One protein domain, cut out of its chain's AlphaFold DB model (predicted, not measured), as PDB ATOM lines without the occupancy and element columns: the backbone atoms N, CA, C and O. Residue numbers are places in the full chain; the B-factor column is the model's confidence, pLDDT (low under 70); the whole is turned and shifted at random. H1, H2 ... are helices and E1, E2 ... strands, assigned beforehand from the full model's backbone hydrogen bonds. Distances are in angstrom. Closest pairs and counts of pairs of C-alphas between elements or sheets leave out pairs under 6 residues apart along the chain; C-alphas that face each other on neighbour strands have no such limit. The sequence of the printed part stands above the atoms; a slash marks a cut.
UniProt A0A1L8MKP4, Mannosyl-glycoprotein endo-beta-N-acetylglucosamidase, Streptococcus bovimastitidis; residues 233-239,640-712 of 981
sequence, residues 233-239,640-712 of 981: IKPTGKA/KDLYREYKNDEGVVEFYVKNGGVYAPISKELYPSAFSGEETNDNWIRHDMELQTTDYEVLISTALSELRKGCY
ATOM      1  N   ILE A 233      22.486   6.015 -44.814       97.06
ATOM      2  CA  ILE A 233      22.494   4.571 -44.567       97.06
ATOM      3  C   ILE A 233      21.066   4.064 -44.434       97.06
ATOM      4  O   ILE A 233      20.260   4.615 -43.678       97.06
ATOM      5  N   LYS A 234      20.770   2.950 -45.105       95.88
ATOM      6  CA  LYS A 234      19.570   2.159 -44.835       95.88
ATOM      7  C   LYS A 234      19.964   0.809 -44.228       95.88
ATOM      8  O   LYS A 234      20.347  -0.107 -44.959       95.88
ATOM      9  N   PRO A 235      19.891   0.673 -42.892       94.12
ATOM     10  CA  PRO A 235      20.263  -0.558 -42.225       94.12
ATOM     11  C   PRO A 235      19.089  -1.542 -42.211       94.12
ATOM     12  O   PRO A 235      17.937  -1.159 -42.006       94.12
ATOM     13  N   THR A 236      19.390  -2.825 -42.390       93.00
ATOM     14  CA  THR A 236      18.418  -3.917 -42.278       93.00
ATOM     15  C   THR A 236      18.926  -4.943 -41.274       93.00
ATOM     16  O   THR A 236      20.033  -5.458 -41.393       93.00
ATOM     17  N   GLY A 237      18.124  -5.243 -40.261       87.94
ATOM     18  CA  GLY A 237      18.377  -6.339 -39.339       87.94
ATOM     19  C   GLY A 237      17.905  -7.648 -39.951       87.94
ATOM     20  O   GLY A 237      16.752  -7.746 -40.364       87.94
ATOM     21  N   LYS A 238      18.764  -8.657 -40.009       87.88
ATOM     22  CA  LYS A 238      18.422  -9.991 -40.490       87.88
ATOM     23  C   LYS A 238      18.921 -11.004 -39.482       87.88
ATOM     24  O   LYS A 238      20.110 -11.276 -39.422       87.88
ATOM     25  N   ALA A 239      18.017 -11.543 -38.675       71.00
ATOM     26  CA  ALA A 239      18.368 -12.538 -37.673       71.00
ATOM     27  C   ALA A 239      17.440 -13.747 -37.777       71.00
ATOM     28  O   ALA A 239      16.223 -13.624 -37.943       71.00
ATOM     29  N   LYS A 640       9.249   3.437 -39.841       90.56
ATOM     30  CA  LYS A 640       9.139   4.493 -40.866       90.56
ATOM     31  C   LYS A 640       8.639   5.825 -40.305       90.56
ATOM     32  O   LYS A 640       8.961   6.869 -40.861       90.56
ATOM     33  N   ASP A 641       7.866   5.765 -39.230       88.69
ATOM     34  CA  ASP A 641       7.316   6.893 -38.480       88.69
ATOM     35  C   ASP A 641       8.289   7.464 -37.435       88.69
ATOM     36  O   ASP A 641       8.025   8.526 -36.874       88.69
ATOM     37  N   LEU A 642       9.431   6.807 -37.195       82.88
ATOM     38  CA  LEU A 642      10.437   7.291 -36.258       82.88
ATOM     39  C   LEU A 642      11.208   8.478 -36.847       82.88
ATOM     40  O   LEU A 642      11.855   8.364 -37.892       82.88
ATOM     41  N   TYR A 643      11.179   9.597 -36.122       93.94
ATOM     42  CA  TYR A 643      12.009  10.771 -36.370       93.94
ATOM     43  C   TYR A 643      12.893  11.070 -35.158       93.94
ATOM     44  O   TYR A 643      12.399  11.146 -34.031       93.94
ATOM     45  N   ARG A 644      14.202  11.234 -35.377       89.31
ATOM     46  CA  ARG A 644      15.174  11.572 -34.326       89.31
ATOM     47  C   ARG A 644      16.317  12.388 -34.916       89.31
ATOM     48  O   ARG A 644      16.843  12.008 -35.952       89.31
ATOM     49  N   GLU A 645      16.719  13.463 -34.250       89.94
ATOM     50  CA  GLU A 645      17.833  14.322 -34.668       89.94
ATOM     51  C   GLU A 645      19.051  14.137 -33.761       89.94
ATOM     52  O   GLU A 645      18.919  13.936 -32.552       89.94
ATOM     53  N   TYR A 646      20.234  14.270 -34.351       75.38
ATOM     54  CA  TYR A 646      21.526  14.287 -33.681       75.38
ATOM     55  C   TYR A 646      22.242  15.560 -34.106       75.38
ATOM     56  O   TYR A 646      22.558  15.736 -35.281       75.38
ATOM     57  N   LYS A 647      22.452  16.463 -33.151       71.00
ATOM     58  CA  LYS A 647      23.039  17.776 -33.410       71.00
ATOM     59  C   LYS A 647      24.539  17.769 -33.131       71.00
ATOM     60  O   LYS A 647      24.984  17.032 -32.251       71.00
ATOM     61  N   ASN A 648      25.292  18.559 -33.886       70.38
ATOM     62  CA  ASN A 648      26.691  18.853 -33.595       70.38
ATOM     63  C   ASN A 648      26.809  19.918 -32.488       70.38
ATOM     64  O   ASN A 648      25.802  20.409 -31.968       70.38
ATOM     65  N   ASP A 649      28.041  20.262 -32.117       55.28
ATOM     66  CA  ASP A 649      28.341  21.188 -31.015       55.28
ATOM     67  C   ASP A 649      27.837  22.622 -31.265       55.28
ATOM     68  O   ASP A 649      27.648  23.390 -30.323       55.28
ATOM     69  N   GLU A 650      27.547  22.969 -32.520       58.75
ATOM     70  CA  GLU A 650      26.949  24.247 -32.924       58.75
ATOM     71  C   GLU A 650      25.408  24.217 -32.861       58.75
ATOM     72  O   GLU A 650      24.735  25.202 -33.163       58.75
ATOM     73  N   GLY A 651      24.820  23.087 -32.454       62.47
ATOM     74  CA  GLY A 651      23.374  22.893 -32.370       62.47
ATOM     75  C   GLY A 651      22.696  22.629 -33.719       62.47
ATOM     76  O   GLY A 651      21.461  22.587 -33.779       62.47
ATOM     77  N   VAL A 652      23.473  22.419 -34.784       72.56
ATOM     78  CA  VAL A 652      22.988  22.110 -36.137       72.56
ATOM     79  C   VAL A 652      22.761  20.606 -36.267       72.56
ATOM     80  O   VAL A 652      23.509  19.812 -35.704       72.56
ATOM     81  N   VAL A 653      21.709  20.189 -36.977       77.31
ATOM     82  CA  VAL A 653      21.393  18.765 -37.190       77.31
ATOM     83  C   VAL A 653      22.450  18.133 -38.095       77.31
ATOM     84  O   VAL A 653      22.436  18.325 -39.305       77.31
ATOM     85  N   GLU A 654      23.339  17.352 -37.491       81.50
ATOM     86  CA  GLU A 654      24.408  16.615 -38.167       81.50
ATOM     87  C   GLU A 654      23.870  15.328 -38.796       81.50
ATOM     88  O   GLU A 654      24.195  14.994 -39.933       81.50
ATOM     89  N   PHE A 655      22.999  14.625 -38.062       88.62
ATOM     90  CA  PHE A 655      22.334  13.414 -38.530       88.62
ATOM     91  C   PHE A 655      20.863  13.398 -38.137       88.62
ATOM     92  O   PHE A 655      20.479  13.927 -37.093       88.62
ATOM     93  N   TYR A 656      20.030  12.712 -38.913       93.94
ATOM     94  CA  TYR A 656      18.672  12.389 -38.487       93.94
ATOM     95  C   TYR A 656      18.224  11.001 -38.946       93.94
ATOM     96  O   TYR A 656      18.683  10.469 -39.955       93.94
ATOM     97  N   VAL A 657      17.282  10.427 -38.204       93.00
ATOM     98  CA  VAL A 657      16.555   9.204 -38.554       93.00
ATOM     99  C   VAL A 657      15.208   9.602 -39.136       93.00
ATOM    100  O   VAL A 657      14.513  10.429 -38.548       93.00
ATOM    101  N   LYS A 658      14.841   9.043 -40.292       94.44
ATOM    102  CA  LYS A 658      13.531   9.253 -40.931       94.44
ATOM    103  C   LYS A 658      13.243   8.128 -41.919       94.44
ATOM    104  O   LYS A 658      14.167   7.623 -42.540       94.44
ATOM    105  N   ASN A 659      11.982   7.750 -42.135       91.81
ATOM    106  CA  ASN A 659      11.588   6.820 -43.210       91.81
ATOM    107  C   ASN A 659      12.389   5.495 -43.254       91.81
ATOM    108  O   ASN A 659      12.577   4.913 -44.324       91.81
ATOM    109  N   GLY A 660      12.853   5.007 -42.102       90.44
ATOM    110  CA  GLY A 660      13.628   3.769 -42.005       90.44
ATOM    111  C   GLY A 660      15.117   3.880 -42.373       90.44
ATOM    112  O   GLY A 660      15.770   2.851 -42.530       90.44
ATOM    113  N   GLY A 661      15.658   5.091 -42.530       95.00
ATOM    114  CA  GLY A 661      17.075   5.341 -42.809       95.00
ATOM    115  C   GLY A 661      17.689   6.393 -41.884       95.00
ATOM    116  O   GLY A 661      16.978   7.113 -41.177       95.00
ATOM    117  N   VAL A 662      19.018   6.477 -41.914       95.69
ATOM    118  CA  VAL A 662      19.832   7.466 -41.197       95.69
ATOM    119  C   VAL A 662      20.517   8.365 -42.222       95.69
ATOM    120  O   VAL A 662      21.102   7.873 -43.182       95.69
ATOM    121  N   TYR A 663      20.423   9.676 -42.038       96.38
ATOM    122  CA  TYR A 663      20.776  10.687 -43.033       96.38
ATOM    123  C   TYR A 663      21.771  11.690 -42.458       96.38
ATOM    124  O   TYR A 663      21.619  12.087 -41.305       96.38
ATOM    125  N   ALA A 664      22.730  12.130 -43.274       91.31
ATOM    126  CA  ALA A 664      23.699  13.184 -42.967       91.31
ATOM    127  C   ALA A 664      23.443  14.412 -43.869       91.31
ATOM    128  O   ALA A 664      24.021  14.503 -44.956       91.31
ATOM    129  N   PRO A 665      22.529  15.332 -43.495       88.25
ATOM    130  CA  PRO A 665      22.130  16.457 -44.350       88.25
ATOM    131  C   PRO A 665      23.283  17.384 -44.747       88.25
ATOM    132  O   PRO A 665      23.362  17.748 -45.915       88.25
ATOM    133  N   ILE A 666      24.196  17.695 -43.823       80.50
ATOM    134  CA  ILE A 666      25.348  18.570 -44.096       80.50
ATOM    135  C   ILE A 666      26.260  17.922 -45.144       80.50
ATOM    136  O   ILE A 666      26.570  18.514 -46.173       80.50
ATOM    137  N   SER A 667      26.623  16.654 -44.940       83.38
ATOM    138  CA  SER A 667      27.384  15.871 -45.919       83.38
ATOM    139  C   SER A 667      26.728  15.854 -47.306       83.38
ATOM    140  O   SER A 667      27.414  15.998 -48.312       83.38
ATOM    141  N   LYS A 668      25.401  15.727 -47.377       88.69
ATOM    142  CA  LYS A 668      24.645  15.729 -48.636       88.69
ATOM    143  C   LYS A 668      24.681  17.078 -49.363       88.69
ATOM    144  O   LYS A 668      24.692  17.095 -50.589       88.69
ATOM    145  N   GLU A 669      24.720  18.196 -48.646       82.31
ATOM    146  CA  GLU A 669      24.876  19.529 -49.250       82.31
ATOM    147  C   GLU A 669      26.285  19.740 -49.825       82.31
ATOM    148  O   GLU A 669      26.449  20.399 -50.849       82.31
ATOM    149  N   LEU A 670      27.298  19.139 -49.204       79.19
ATOM    150  CA  LEU A 670      28.699  19.244 -49.625       79.19
ATOM    151  C   LEU A 670      29.070  18.249 -50.724       79.19
ATOM    152  O   LEU A 670      29.874  18.543 -51.611       79.19
ATOM    153  N   TYR A 671      28.489  17.058 -50.634       84.94
ATOM    154  CA  TYR A 671      28.729  15.912 -51.497       84.94
ATOM    155  C   TYR A 671      27.382  15.366 -51.992       84.94
ATOM    156  O   TYR A 671      26.957  14.283 -51.574       84.94
ATOM    157  N   PRO A 672      26.686  16.121 -52.861       85.19
ATOM    158  CA  PRO A 672      25.443  15.670 -53.479       85.19
ATOM    159  C   PRO A 672      25.679  14.421 -54.345       85.19
ATOM    160  O   PRO A 672      26.766  14.221 -54.890       85.19
ATOM    161  N   SER A 673      24.662  13.562 -54.481       85.69
ATOM    162  CA  SER A 673      24.756  12.337 -55.292       85.69
ATOM    163  C   SER A 673      24.808  12.604 -56.798       85.69
ATOM    164  O   SER A 673      25.387  11.805 -57.537       85.69
ATOM    165  N   ALA A 674      24.254  13.728 -57.257       81.81
ATOM    166  CA  ALA A 674      24.370  14.202 -58.632       81.81
ATOM    167  C   ALA A 674      24.939  15.621 -58.642       81.81
ATOM    168  O   ALA A 674      24.403  16.479 -57.960       81.81
ATOM    169  N   PHE A 675      26.006  15.849 -59.417       80.50
ATOM    170  CA  PHE A 675      26.649  17.146 -59.692       80.50
ATOM    171  C   PHE A 675      26.383  18.272 -58.674       80.50
ATOM    172  O   PHE A 675      27.132  18.373 -57.704       80.50
ATOM    173  N   SER A 676      25.382  19.133 -58.914       74.25
ATOM    174  CA  SER A 676      25.025  20.253 -58.028       74.25
ATOM    175  C   SER A 676      23.937  19.900 -57.012       74.25
ATOM    176  O   SER A 676      23.824  20.542 -55.972       74.25
ATOM    177  N   GLY A 677      23.154  18.862 -57.292       69.31
ATOM    178  CA  GLY A 677      22.097  18.364 -56.435       69.31
ATOM    179  C   GLY A 677      20.706  18.873 -56.780       69.31
ATOM    180  O   GLY A 677      19.734  18.409 -56.186       69.31
ATOM    181  N   GLU A 678      20.615  19.800 -57.733       77.12
ATOM    182  CA  GLU A 678      19.365  20.350 -58.261       77.12
ATOM    183  C   GLU A 678      18.762  19.464 -59.359       77.12
ATOM    184  O   GLU A 678      17.579  19.558 -59.677       77.12
ATOM    185  N   GLU A 679      19.563  18.572 -59.943       85.94
ATOM    186  CA  GLU A 679      19.169  17.759 -61.092       85.94
ATOM    187  C   GLU A 679      18.243  16.592 -60.712       85.94
ATOM    188  O   GLU A 679      17.614  15.984 -61.581       85.94
ATOM    189  N   THR A 680      18.160  16.252 -59.423       82.19
ATOM    190  CA  THR A 680      17.408  15.099 -58.915       82.19
ATOM    191  C   THR A 680      16.694  15.417 -57.606       82.19
ATOM    192  O   THR A 680      17.224  16.075 -56.716       82.19
ATOM    193  N   ASN A 681      15.487  14.867 -57.456       80.38
ATOM    194  CA  ASN A 681      14.737  14.924 -56.200       80.38
ATOM    195  C   ASN A 681      15.346  14.021 -55.111       80.38
ATOM    196  O   ASN A 681      15.121  14.253 -53.922       80.38
ATOM    197  N   ASP A 682      16.093  12.985 -55.508       82.69
ATOM    198  CA  ASP A 682      16.842  12.115 -54.602       82.69
ATOM    199  C   ASP A 682      18.334  12.373 -54.778       82.69
ATOM    200  O   ASP A 682      18.958  11.907 -55.732       82.69
ATOM    201  N   ASN A 683      18.871  13.166 -53.856       86.31
ATOM    202  CA  ASN A 683      20.245  13.628 -53.898       86.31
ATOM    203  C   ASN A 683      21.101  13.011 -52.771       86.31
ATOM    204  O   ASN A 683      22.032  13.633 -52.264       86.31
ATOM    205  N   TRP A 684      20.731  11.805 -52.325       92.75
ATOM    206  CA  TRP A 684      21.435  11.056 -51.285       92.75
ATOM    207  C   TRP A 684      22.331   9.971 -51.888       92.75
ATOM    208  O   TRP A 684      21.936   9.239 -52.795       92.75
ATOM    209  N   ILE A 685      23.544   9.839 -51.360       93.94
ATOM    210  CA  ILE A 685      24.467   8.745 -51.645       93.94
ATOM    211  C   ILE A 685      24.190   7.647 -50.623       93.94
ATOM    212  O   ILE A 685      24.603   7.729 -49.463       93.94
ATOM    213  N   ARG A 686      23.422   6.650 -51.058       94.19
ATOM    214  CA  ARG A 686      22.924   5.570 -50.209       94.19
ATOM    215  C   ARG A 686      23.944   4.446 -50.044       94.19
ATOM    216  O   ARG A 686      24.458   3.921 -51.029       94.19
ATOM    217  N   HIS A 687      24.124   4.014 -48.802       94.75
ATOM    218  CA  HIS A 687      24.827   2.800 -48.416       94.75
ATOM    219  C   HIS A 687      23.868   1.853 -47.679       94.75
ATOM    220  O   HIS A 687      23.208   2.231 -46.711       94.75
ATOM    221  N   ASP A 688      23.756   0.618 -48.160       94.38
ATOM    222  CA  ASP A 688      22.931  -0.411 -47.527       94.38
ATOM    223  C   ASP A 688      23.806  -1.286 -46.639       94.38
ATOM    224  O   ASP A 688      24.847  -1.771 -47.079       94.38
ATOM    225  N   MET A 689      23.360  -1.525 -45.406       87.88
ATOM    226  CA  MET A 689      24.066  -2.404 -44.478       87.88
ATOM    227  C   MET A 689      23.121  -3.428 -43.855       87.88
ATOM    228  O   MET A 689      21.960  -3.129 -43.569       87.88
ATOM    229  N   GLU A 690      23.631  -4.634 -43.615       90.44
ATOM    230  CA  GLU A 690      22.891  -5.717 -42.971       90.44
ATOM    231  C   GLU A 690      23.527  -6.062 -41.620       90.44
ATOM    232  O   GLU A 690      24.745  -6.201 -41.514       90.44
ATOM    233  N   LEU A 691      22.707  -6.195 -40.579       75.12
ATOM    234  CA  LEU A 691      23.148  -6.507 -39.219       75.12
ATOM    235  C   LEU A 691      22.415  -7.739 -38.691       75.12
ATOM    236  O   LEU A 691      21.210  -7.885 -38.869       75.12
ATOM    237  N   GLN A 692      23.125  -8.612 -37.978       79.81
ATOM    238  CA  GLN A 692      22.537  -9.786 -37.321       79.81
ATOM    239  C   GLN A 692      21.847  -9.383 -36.008       79.81
ATOM    240  O   GLN A 692      22.294  -9.720 -34.916       79.81
ATOM    241  N   THR A 693      20.774  -8.601 -36.104       71.19
ATOM    242  CA  THR A 693      20.028  -8.087 -34.950       71.19
ATOM    243  C   THR A 693      18.532  -8.034 -35.235       71.19
ATOM    244  O   THR A 693      18.106  -7.860 -36.378       71.19
ATOM    245  N   THR A 694      17.732  -8.167 -34.177       73.31
ATOM    246  CA  THR A 694      16.290  -7.881 -34.193       73.31
ATOM    247  C   THR A 694      15.934  -6.545 -33.541       73.31
ATOM    248  O   THR A 694      14.756  -6.251 -33.356       73.31
ATOM    249  N   ASP A 695      16.933  -5.759 -33.135       71.69
ATOM    250  CA  ASP A 695      16.752  -4.487 -32.438       71.69
ATOM    251  C   ASP A 695      17.077  -3.314 -33.372       71.69
ATOM    252  O   ASP A 695      18.208  -3.165 -33.841       71.69
ATOM    253  N   TYR A 696      16.079  -2.471 -33.637       76.12
ATOM    254  CA  TYR A 696      16.248  -1.309 -34.502       76.12
ATOM    255  C   TYR A 696      17.092  -0.195 -33.858       76.12
ATOM    256  O   TYR A 696      17.644   0.622 -34.591       76.12
ATOM    257  N   GLU A 697      17.259  -0.150 -32.530       70.06
ATOM    258  CA  GLU A 697      18.164   0.814 -31.880       70.06
ATOM    259  C   GLU A 697      19.636   0.451 -32.129       70.06
ATOM    260  O   GLU A 697      20.483   1.330 -32.311       70.06
ATOM    261  N   VAL A 698      19.942  -0.847 -32.252       62.91
ATOM    262  CA  VAL A 698      21.252  -1.318 -32.735       62.91
ATOM    263  C   VAL A 698      21.453  -0.929 -34.201       62.91
ATOM    264  O   VAL A 698      22.541  -0.496 -34.573       62.91
ATOM    265  N   LEU A 699      20.408  -1.015 -35.037       75.94
ATOM    266  CA  LEU A 699      20.482  -0.533 -36.422       75.94
ATOM    267  C   LEU A 699      20.800   0.967 -36.483       75.94
ATOM    268  O   LEU A 699      21.673   1.364 -37.248       75.94
ATOM    269  N   ILE A 700      20.128   1.791 -35.669       69.44
ATOM    270  CA  ILE A 700      20.335   3.247 -35.625       69.44
ATOM    271  C   ILE A 700      21.743   3.590 -35.133       69.44
ATOM    272  O   ILE A 700      22.444   4.361 -35.782       69.44
ATOM    273  N   SER A 701      22.162   3.038 -33.993       57.59
ATOM    274  CA  SER A 701      23.464   3.354 -33.388       57.59
ATOM    275  C   SER A 701      24.640   2.923 -34.267       57.59
ATOM    276  O   SER A 701      25.556   3.720 -34.479       57.59
ATOM    277  N   THR A 702      24.589   1.726 -34.857       64.19
ATOM    278  CA  THR A 702      25.630   1.264 -35.786       64.19
ATOM    279  C   THR A 702      25.617   2.066 -37.085       64.19
ATOM    280  O   THR A 702      26.678   2.492 -37.536       64.19
ATOM    281  N   ALA A 703      24.440   2.349 -37.659       81.12
ATOM    282  CA  ALA A 703      24.344   3.192 -38.849       81.12
ATOM    283  C   ALA A 703      24.888   4.603 -38.598       81.12
ATOM    284  O   ALA A 703      25.563   5.142 -39.461       81.12
ATOM    285  N   LEU A 704      24.666   5.198 -37.420       61.78
ATOM    286  CA  LEU A 704      25.264   6.491 -37.058       61.78
ATOM    287  C   LEU A 704      26.788   6.424 -36.942       61.78
ATOM    288  O   LEU A 704      27.462   7.349 -37.384       61.78
ATOM    289  N   SER A 705      27.328   5.359 -36.345       65.19
ATOM    290  CA  SER A 705      28.779   5.149 -36.254       65.19
ATOM    291  C   SER A 705      29.407   5.036 -37.644       65.19
ATOM    292  O   SER A 705      30.388   5.711 -37.944       65.19
ATOM    293  N   GLU A 706      28.786   4.259 -38.527       77.31
ATOM    294  CA  GLU A 706      29.267   4.061 -39.892       77.31
ATOM    295  C   GLU A 706      29.108   5.329 -40.746       77.31
ATOM    296  O   GLU A 706      30.026   5.723 -41.464       77.31
ATOM    297  N   LEU A 707      27.991   6.050 -40.595       80.50
ATOM    298  CA  LEU A 707      27.761   7.329 -41.266       80.50
ATOM    299  C   LEU A 707      28.807   8.365 -40.858       80.50
ATOM    300  O   LEU A 707      29.338   9.049 -41.722       80.50
ATOM    301  N   ARG A 708      29.193   8.432 -39.578       74.44
ATOM    302  CA  ARG A 708      30.278   9.317 -39.113       74.44
ATOM    303  C   ARG A 708      31.622   9.024 -39.783       74.44
ATOM    304  O   ARG A 708      32.391   9.957 -39.984       74.44
ATOM    305  N   LYS A 709      31.893   7.767 -40.145       73.88
ATOM    306  CA  LYS A 709      33.135   7.362 -40.824       73.88
ATOM    307  C   LYS A 709      33.122   7.673 -42.319       73.88
ATOM    308  O   LYS A 709      34.168   7.997 -42.870       73.88
ATOM    309  N   GLY A 710      31.961   7.555 -42.970       77.56
ATOM    310  CA  GLY A 710      31.850   7.640 -44.430       77.56
ATOM    311  C   GLY A 710      31.196   8.901 -44.992       77.56
ATOM    312  O   GLY A 710      31.258   9.119 -46.199       77.56
ATOM    313  N   CYS A 711      30.567   9.752 -44.176       78.31
ATOM    314  CA  CYS A 711      29.860  10.931 -44.690       78.31
ATOM    315  C   CYS A 711      30.774  12.110 -45.050       78.31
ATOM    316  O   CYS A 711      30.347  13.034 -45.736       78.31
ATOM    317  N   TYR A 712      32.050  12.068 -44.689       78.50
ATOM    318  CA  TYR A 712      33.035  13.067 -45.094       78.50
ATOM    319  C   TYR A 712      34.221  12.385 -45.785       78.50
ATOM    320  O   TYR A 712      34.432  11.190 -45.573       78.50
TER     321      TYR A 712
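This is residues 233 to 239 and 640 to 712 of the 981 residues of the protein "Mannosyl-glycoprotein endo-beta-N-acetylglucosamidase" of Streptococcus bovimastitidis (UniProt A0A1L8MKP4). Helix H2 packs on two small sheets that come together where E1 meets E4: the antiparallel sheet E2, E3, E4, in that order, and the parallel ribbon of E1 and E5. Short helix H1 grazes the three-stranded sheet, and the loop of residues 671 to 685 reaches the end of the longest axis opposite Ala 239. The printed part has 80 residues, with named elements in the order E1, E2, E3, E4, H1, E5, H2, and its class is mixed. It is compact, with a radius of gyration of the C-alphas of 13.0 A and spans of 39 by 28 by 25 A.

E1, residues 233 to 239, and E5, residues 686 to 691, are parallel at 20 degrees, with N 236 and O 689 within hydrogen-bond range at 2.8 A. E2, residues 644 to 647, and E3, residues 653 to 658, form a hairpin, with N 646 and O 655 at 2.8 A. E3 and E4, residues 661 to 663, form the next hairpin, with N 663 and O 656 at 2.8 A; E2, E3 and E4 are a meander, each strand the antiparallel neighbour of the one before. The closest C-alphas of E1 and E4 are those of Lys 234 and Gly 661, 4.5 A apart. H1, residues 665 to 670, only grazes this sheet. H2, residues 696 to 710, is on one face of it, making two layers, at a height of 8.8 A, over E4 and only just over E3, on which 3 of its C-alphas fall. The closest C-alphas of H2 and E1 are those of Leu 699 and Pro 235, 5.8 A apart; of H2 and E4, Ala 703 and Val 662, 6.6 A. In H1 and H2 every O i to N i+4 pair is within hydrogen-bond range.

E1 begins at C-alpha 233 (22.494, 4.571, -44.567) and is 18.9 A long. E3 is 12.9 A and E5 16.3 A long. H2, 20.5 A long, ends at C-alpha 710 (31.850, 7.640, -44.430).

The C-alphas of Ala 239 and Ser 676, the two farthest apart, are 39.2 A apart. Residues 240 to 639 are not printed; C-alphas 239 and 640 are 19.6 A apart across the cut. The link from H1 to E5 is long. The mean pLDDT of the printed part is 81.5, with 10 residues under 70, among them 649 to 651 and 700 to 702.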